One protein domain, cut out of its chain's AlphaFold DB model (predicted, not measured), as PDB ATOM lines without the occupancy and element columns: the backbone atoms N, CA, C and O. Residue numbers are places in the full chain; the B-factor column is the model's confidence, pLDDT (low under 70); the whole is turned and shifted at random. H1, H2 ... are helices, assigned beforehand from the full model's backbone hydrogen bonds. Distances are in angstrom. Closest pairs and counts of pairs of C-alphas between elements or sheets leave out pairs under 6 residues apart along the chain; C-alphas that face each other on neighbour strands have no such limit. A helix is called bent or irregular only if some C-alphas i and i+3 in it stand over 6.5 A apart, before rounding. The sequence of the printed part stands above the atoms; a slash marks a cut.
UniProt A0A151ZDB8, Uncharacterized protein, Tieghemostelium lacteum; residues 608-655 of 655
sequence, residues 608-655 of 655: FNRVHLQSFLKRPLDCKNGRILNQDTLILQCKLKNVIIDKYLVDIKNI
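This is residues 608 to 655 of the 655 residues of an uncharacterized protein of Tieghemostelium lacteum (UniProt A0A151ZDB8). Two helices, H1 and H3, lie side by side and run opposite ways, with short H2 at one end and H4 folded back loosely over them, touching H2. The printed part has 48 residues with four named helices, H1 to H4 in order, and no named strand: all helix. It is compact, with a radius of gyration of the C-alphas of 9.4 A and spans of 24 by 20 by 17 A.

Find C-alpha 610 at (211.553, 211.936, 222.882); from there H1 runs to residue 617, 10.7 A. Next come H2, residues 620 to 624, and H3, residues 631 to 640, 14.4 A. H4, residues 646 to 653, 11.0 A, ends at C-alpha 653, (193.294, 210.300, 213.052); it is only just irregular, with C-alphas 647 and 650 6.54 A apart.

Look at Leu 613 and Cys 638, the closest C-alphas of H1 and H3, 6.5 A apart: these helices touch at a shallow tilt of 31 degrees, opposite ways. H2 touches H4, the closest C-alphas being Pro 620 and Ile 652, 5.4 A. H3 and H4 are close but not clearly touching. In H1, H2 and H3 every O i to N i+4 pair is within hydrogen-bond range, in H4 2 of 4.

The C-alphas of Asn 609 and Asn 654 are farthest apart, 25.2 A. The printed part has no cut, and no link is long. pLDDT is under 70 at residues 623 to 626, 628 to 629 and 647 to 655.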
ATOM      1  N   PHE A 608     206.982 211.075 229.343       80.94
ATOM      2  CA  PHE A 608     207.730 210.385 228.298       80.94
ATOM      3  C   PHE A 608     208.848 211.273 227.722       80.94
ATOM      4  O   PHE A 608     208.695 212.488 227.554       80.94
ATOM      5  N   ASN A 609     209.992 210.664 227.398       83.56
ATOM      6  CA  ASN A 609     211.060 211.329 226.657       83.56
ATOM      7  C   ASN A 609     210.822 211.216 225.138       83.56
ATOM      8  O   ASN A 609     209.929 210.502 224.673       83.56
ATOM      9  N   ARG A 610     211.658 211.902 224.349       85.00
ATOM     10  CA  ARG A 610     211.553 211.936 222.882       85.00
ATOM     11  C   ARG A 610     211.561 210.536 222.246       85.00
ATOM     12  O   ARG A 610     210.802 210.292 221.312       85.00
ATOM     13  N   VAL A 611     212.377 209.613 222.761       83.81
ATOM     14  CA  VAL A 611     212.542 208.252 222.216       83.81
ATOM     15  C   VAL A 611     211.327 207.370 222.514       83.81
ATOM     16  O   VAL A 611     210.902 206.593 221.651       83.81
ATOM     17  N   HIS A 612     210.736 207.503 223.703       85.75
ATOM     18  CA  HIS A 612     209.500 206.803 224.059       85.75
ATOM     19  C   HIS A 612     208.360 207.233 223.134       85.75
ATOM     20  O   HIS A 612     207.728 206.391 222.500       85.75
ATOM     21  N   LEU A 613     208.186 208.547 222.965       83.25
ATOM     22  CA  LEU A 613     207.174 209.131 222.083       83.25
ATOM     23  C   LEU A 613     207.346 208.666 220.628       83.25
ATOM     24  O   LEU A 613     206.392 208.197 220.017       83.25
ATOM     25  N   GLN A 614     208.569 208.692 220.088       83.50
ATOM     26  CA  GLN A 614     208.853 208.171 218.744       83.50
ATOM     27  C   GLN A 614     208.533 206.679 218.589       83.50
ATOM     28  O   GLN A 614     208.098 206.251 217.522       83.50
ATOM     29  N   SER A 615     208.762 205.876 219.630       83.88
ATOM     30  CA  SER A 615     208.461 204.441 219.601       83.88
ATOM     31  C   SER A 615     206.952 204.185 219.592       83.88
ATOM     32  O   SER A 615     206.500 203.266 218.916       83.88
ATOM     33  N   PHE A 616     206.170 205.028 220.270       79.75
ATOM     34  CA  PHE A 616     204.708 204.962 220.244       79.75
ATOM     35  C   PHE A 616     204.096 205.423 218.928       79.75
ATOM     36  O   PHE A 616     203.149 204.803 218.459       79.75
ATOM     37  N   LEU A 617     204.646 206.462 218.296       77.44
ATOM     38  CA  LEU A 617     204.139 206.944 217.005       77.44
ATOM     39  C   LEU A 617     204.227 205.880 215.903       77.44
ATOM     40  O   LEU A 617     203.417 205.877 214.984       77.44
ATOM     41  N   LYS A 618     205.148 204.917 216.029       78.06
ATOM     42  CA  LYS A 618     205.231 203.744 215.143       78.06
ATOM     43  C   LYS A 618     204.119 202.710 215.378       78.06
ATOM     44  O   LYS A 618     204.071 201.712 214.667       78.06
ATOM     45  N   ARG A 619     203.267 202.908 216.387       77.75
ATOM     46  CA  ARG A 619     202.232 201.969 216.841       77.75
ATOM     47  C   ARG A 619     200.893 202.686 217.090       77.75
ATOM     48  O   ARG A 619     200.441 202.797 218.233       77.75
ATOM     49  N   PRO A 620     200.225 203.163 216.027       71.00
ATOM     50  CA  PRO A 620     198.994 203.950 216.145       71.00
ATOM     51  C   PRO A 620     197.834 203.180 216.811       71.00
ATOM     52  O   PRO A 620     197.055 203.770 217.559       71.00
ATOM     53  N   LEU A 621     197.766 201.852 216.655       72.12
ATOM     54  CA  LEU A 621     196.746 201.007 217.300       72.12
ATOM     55  C   LEU A 621     196.848 200.981 218.836       72.12
ATOM     56  O   LEU A 621     195.827 200.998 219.521       72.12
ATOM     57  N   ASP A 622     198.060 200.995 219.399       72.81
ATOM     58  CA  ASP A 622     198.246 201.040 220.857       72.81
ATOM     59  C   ASP A 622     197.808 202.390 221.452       72.81
ATOM     60  O   ASP A 622     197.376 202.460 222.607       72.81
ATOM     61  N   CYS A 623     197.866 203.459 220.650       64.69
ATOM     62  CA  CYS A 623     197.346 204.773 221.022       64.69
ATOM     63  C   CYS A 623     195.808 204.759 221.067       64.69
ATOM     64  O   CYS A 623     195.223 205.259 222.027       64.69
ATOM     65  N   LYS A 624     195.160 204.112 220.088       66.00
ATOM     66  CA  LYS A 624     193.697 203.949 220.038       66.00
ATOM     67  C   LYS A 624     193.152 203.099 221.189       66.00
ATOM     68  O   LYS A 624     192.159 203.465 221.811       66.00
ATOM     69  N   ASN A 625     193.826 202.002 221.528       68.31
ATOM     70  CA  ASN A 625     193.370 201.069 222.569       68.31
ATOM     71  C   ASN A 625     193.615 201.573 224.011       68.31
ATOM     72  O   ASN A 625     193.422 200.838 224.985       68.31
ATOM     73  N   GLY A 626     194.040 202.834 224.172       63.66
ATOM     74  CA  GLY A 626     194.216 203.474 225.475       63.66
ATOM     75  C   GLY A 626     195.317 202.823 226.307       63.66
ATOM     76  O   GLY A 626     195.190 202.709 227.528       63.66
ATOM     77  N   ARG A 627     196.372 202.333 225.647       73.31
ATOM     78  CA  ARG A 627     197.493 201.670 226.311       73.31
ATOM     79  C   ARG A 627     198.490 202.662 226.911       73.31
ATOM     80  O   ARG A 627     199.246 202.294 227.803       73.31
ATOM     81  N   ILE A 628     198.530 203.893 226.407       64.62
ATOM     82  CA  ILE A 628     199.695 204.763 226.591       64.62
ATOM     83  C   ILE A 628     199.302 206.136 227.110       64.62
ATOM     84  O   ILE A 628     199.803 206.539 228.146       64.62
ATOM     85  N   LEU A 629     198.391 206.828 226.436       62.28
ATOM     86  CA  LEU A 629     197.799 208.107 226.824       62.28
ATOM     87  C   LEU A 629     196.455 208.232 226.070       62.28
ATOM     88  O   LEU A 629     196.179 207.397 225.207       62.28
ATOM     89  N   ASN A 630     195.613 209.235 226.350       70.62
ATOM     90  CA  ASN A 630     194.624 209.630 225.337       70.62
ATOM     91  C   ASN A 630     195.358 210.357 224.190       70.62
ATOM     92  O   ASN A 630     196.471 210.866 224.375       70.62
ATOM     93  N   GLN A 631     194.761 210.374 223.000       72.69
ATOM     94  CA  GLN A 631     195.381 210.917 221.787       72.69
ATOM     95  C   GLN A 631     195.856 212.369 221.962       72.69
ATOM     96  O   GLN A 631     196.973 212.705 221.565       72.69
ATOM     97  N   ASP A 632     195.053 213.205 222.620       76.94
ATOM     98  CA  ASP A 632     195.355 214.623 222.828       76.94
ATOM     99  C   ASP A 632     196.577 214.836 223.725       76.94
ATOM    100  O   ASP A 632     197.439 215.666 223.425       76.94
ATOM    101  N   THR A 633     196.707 214.043 224.792       77.75
ATOM    102  CA  THR A 633     197.856 214.128 225.705       77.75
ATOM    103  C   THR A 633     199.135 213.665 225.013       77.75
ATOM    104  O   THR A 633     200.188 214.274 225.206       77.75
ATOM    105  N   LEU A 634     199.064 212.633 224.162       77.44
ATOM    106  CA  LEU A 634     200.216 212.190 223.372       77.44
ATOM    107  C   LEU A 634     200.671 213.279 222.392       77.44
ATOM    108  O   LEU A 634     201.861 213.587 222.323       77.44
ATOM    109  N   ILE A 635     199.734 213.900 221.670       78.69
ATOM    110  CA  ILE A 635     200.028 215.003 220.744       78.69
ATOM    111  C   ILE A 635     200.651 216.183 221.495       78.69
ATOM    112  O   ILE A 635     201.654 216.736 221.039       78.69
ATOM    113  N   LEU A 636     200.093 216.554 222.651       83.62
ATOM    114  CA  LEU A 636     200.624 217.630 223.485       83.62
ATOM    115  C   LEU A 636     202.060 217.332 223.935       83.62
ATOM    116  O   LEU A 636     202.934 218.183 223.784       83.62
ATOM    117  N   GLN A 637     202.337 216.119 224.422       81.12
ATOM    118  CA  GLN A 637     203.690 215.736 224.833       81.12
ATOM    119  C   GLN A 637     204.675 215.688 223.657       81.12
ATOM    120  O   GLN A 637     205.807 216.150 223.796       81.12
ATOM    121  N   CYS A 638     204.256 215.206 222.483       82.56
ATOM    122  CA  CYS A 638     205.070 215.249 221.266       82.56
ATOM    123  C   CYS A 638     205.438 216.681 220.866       82.56
ATOM    124  O   CYS A 638     206.602 216.938 220.552       82.56
ATOM    125  N   LYS A 639     204.483 217.619 220.939       83.12
ATOM    126  CA  LYS A 639     204.729 219.048 220.695       83.12
ATOM    127  C   LYS A 639     205.716 219.627 221.708       83.12
ATOM    128  O   LYS A 639     206.710 220.219 221.309       83.12
ATOM    129  N   LEU A 640     205.501 219.384 223.004       84.25
ATOM    130  CA  LEU A 640     206.386 219.864 224.077       84.25
ATOM    131  C   LEU A 640     207.818 219.306 223.984       84.25
ATOM    132  O   LEU A 640     208.751 219.915 224.501       84.25
ATOM    133  N   LYS A 641     208.007 218.140 223.353       84.31
ATOM    134  CA  LYS A 641     209.310 217.467 223.202       84.31
ATOM    135  C   LYS A 641     209.888 217.542 221.784       84.31
ATOM    136  O   LYS A 641     210.845 216.820 221.495       84.31
ATOM    137  N   ASN A 642     209.341 218.391 220.908       83.25
ATOM    138  CA  ASN A 642     209.800 218.579 219.525       83.25
ATOM    139  C   ASN A 642     209.927 217.250 218.739       83.25
ATOM    140  O   ASN A 642     210.928 216.967 218.064       83.25
ATOM    141  N   VAL A 643     208.915 216.386 218.861       82.00
ATOM    142  CA  VAL A 643     208.774 215.161 218.062       82.00
ATOM    143  C   VAL A 643     207.942 215.480 216.821       82.00
ATOM    144  O   VAL A 643     206.823 215.970 216.939       82.00
ATOM    145  N   ILE A 644     208.475 215.182 215.633       79.69
ATOM    146  CA  ILE A 644     207.766 215.378 214.361       79.69
ATOM    147  C   ILE A 644     206.616 214.367 214.279       79.69
ATOM    148  O   ILE A 644     206.852 213.158 214.235       79.69
ATOM    149  N   ILE A 645     205.379 214.865 214.265       74.88
ATOM    150  CA  ILE A 645     204.150 214.055 214.284       74.88
ATOM    151  C   ILE A 645     203.406 214.038 212.946       74.88
ATOM    152  O   ILE A 645     202.530 213.199 212.774       74.88
ATOM    153  N   ASP A 646     203.760 214.898 211.989       71.50
ATOM    154  CA  ASP A 646     202.958 215.144 210.778       71.50
ATOM    155  C   ASP A 646     202.720 213.890 209.932       71.50
ATOM    156  O   ASP A 646     201.614 213.669 209.445       71.50
ATOM    157  N   LYS A 647     203.721 213.005 209.846       64.25
ATOM    158  CA  LYS A 647     203.600 211.719 209.144       64.25
ATOM    159  C   LYS A 647     202.665 210.726 209.850       64.25
ATOM    160  O   LYS A 647     202.059 209.896 209.190       64.25
ATOM    161  N   TYR A 648     202.549 210.814 211.171       63.31
ATOM    162  CA  TYR A 648     201.808 209.863 212.003       63.31
ATOM    163  C   TYR A 648     200.422 210.384 212.398       63.31
ATOM    164  O   TYR A 648     199.558 209.609 212.783       63.31
ATOM    165  N   LEU A 649     200.170 211.693 212.280       61.97
ATOM    166  CA  LEU A 649     198.868 212.303 212.562       61.97
ATOM    167  C   LEU A 649     197.757 211.762 211.659       61.97
ATOM    168  O   LEU A 649     196.619 211.673 212.112       61.97
ATOM    169  N   VAL A 650     198.081 211.393 210.417       60.03
ATOM    170  CA  VAL A 650     197.139 210.767 209.476       60.03
ATOM    171  C   VAL A 650     196.739 209.377 209.979       60.03
ATOM    172  O   VAL A 650     195.552 209.091 210.086       60.03
ATOM    173  N   ASP A 651     197.711 208.566 210.400       59.03
ATOM    174  CA  ASP A 651     197.477 207.209 210.910       59.03
ATOM    175  C   ASP A 651     196.796 207.193 212.288       59.03
ATOM    176  O   ASP A 651     196.074 206.261 212.612       59.03
ATOM    177  N   ILE A 652     197.001 208.225 213.111       58.72
ATOM    178  CA  ILE A 652     196.368 208.347 214.434       58.72
ATOM    179  C   ILE A 652     194.941 208.923 214.312       58.72
ATOM    180  O   ILE A 652     194.103 208.650 215.165       58.72
ATOM    181  N   LYS A 653     194.638 209.725 213.278       59.44
ATOM    182  CA  LYS A 653     193.294 210.300 213.052       59.44
ATOM    183  C   LYS A 653     192.368 209.429 212.193       59.44
ATOM    184  O   LYS A 653     191.160 209.598 212.294       59.44
ATOM    185  N   ASN A 654     192.912 208.540 211.355       54.59
ATOM    186  CA  ASN A 654     192.143 207.708 210.415       54.59
ATOM    187  C   ASN A 654     191.818 206.289 210.929       54.59
ATOM    188  O   ASN A 654     191.327 205.464 210.157       54.59
ATOM    189  N   ILE A 655     192.085 205.988 212.203       47.44
ATOM    190  CA  ILE A 655     191.748 204.719 212.872       47.44
ATOM    191  C   ILE A 655     190.845 205.043 214.050       47.44
ATOM    192  O   ILE A 655     189.851 204.302 214.242       47.44
TER     193      ILE A 655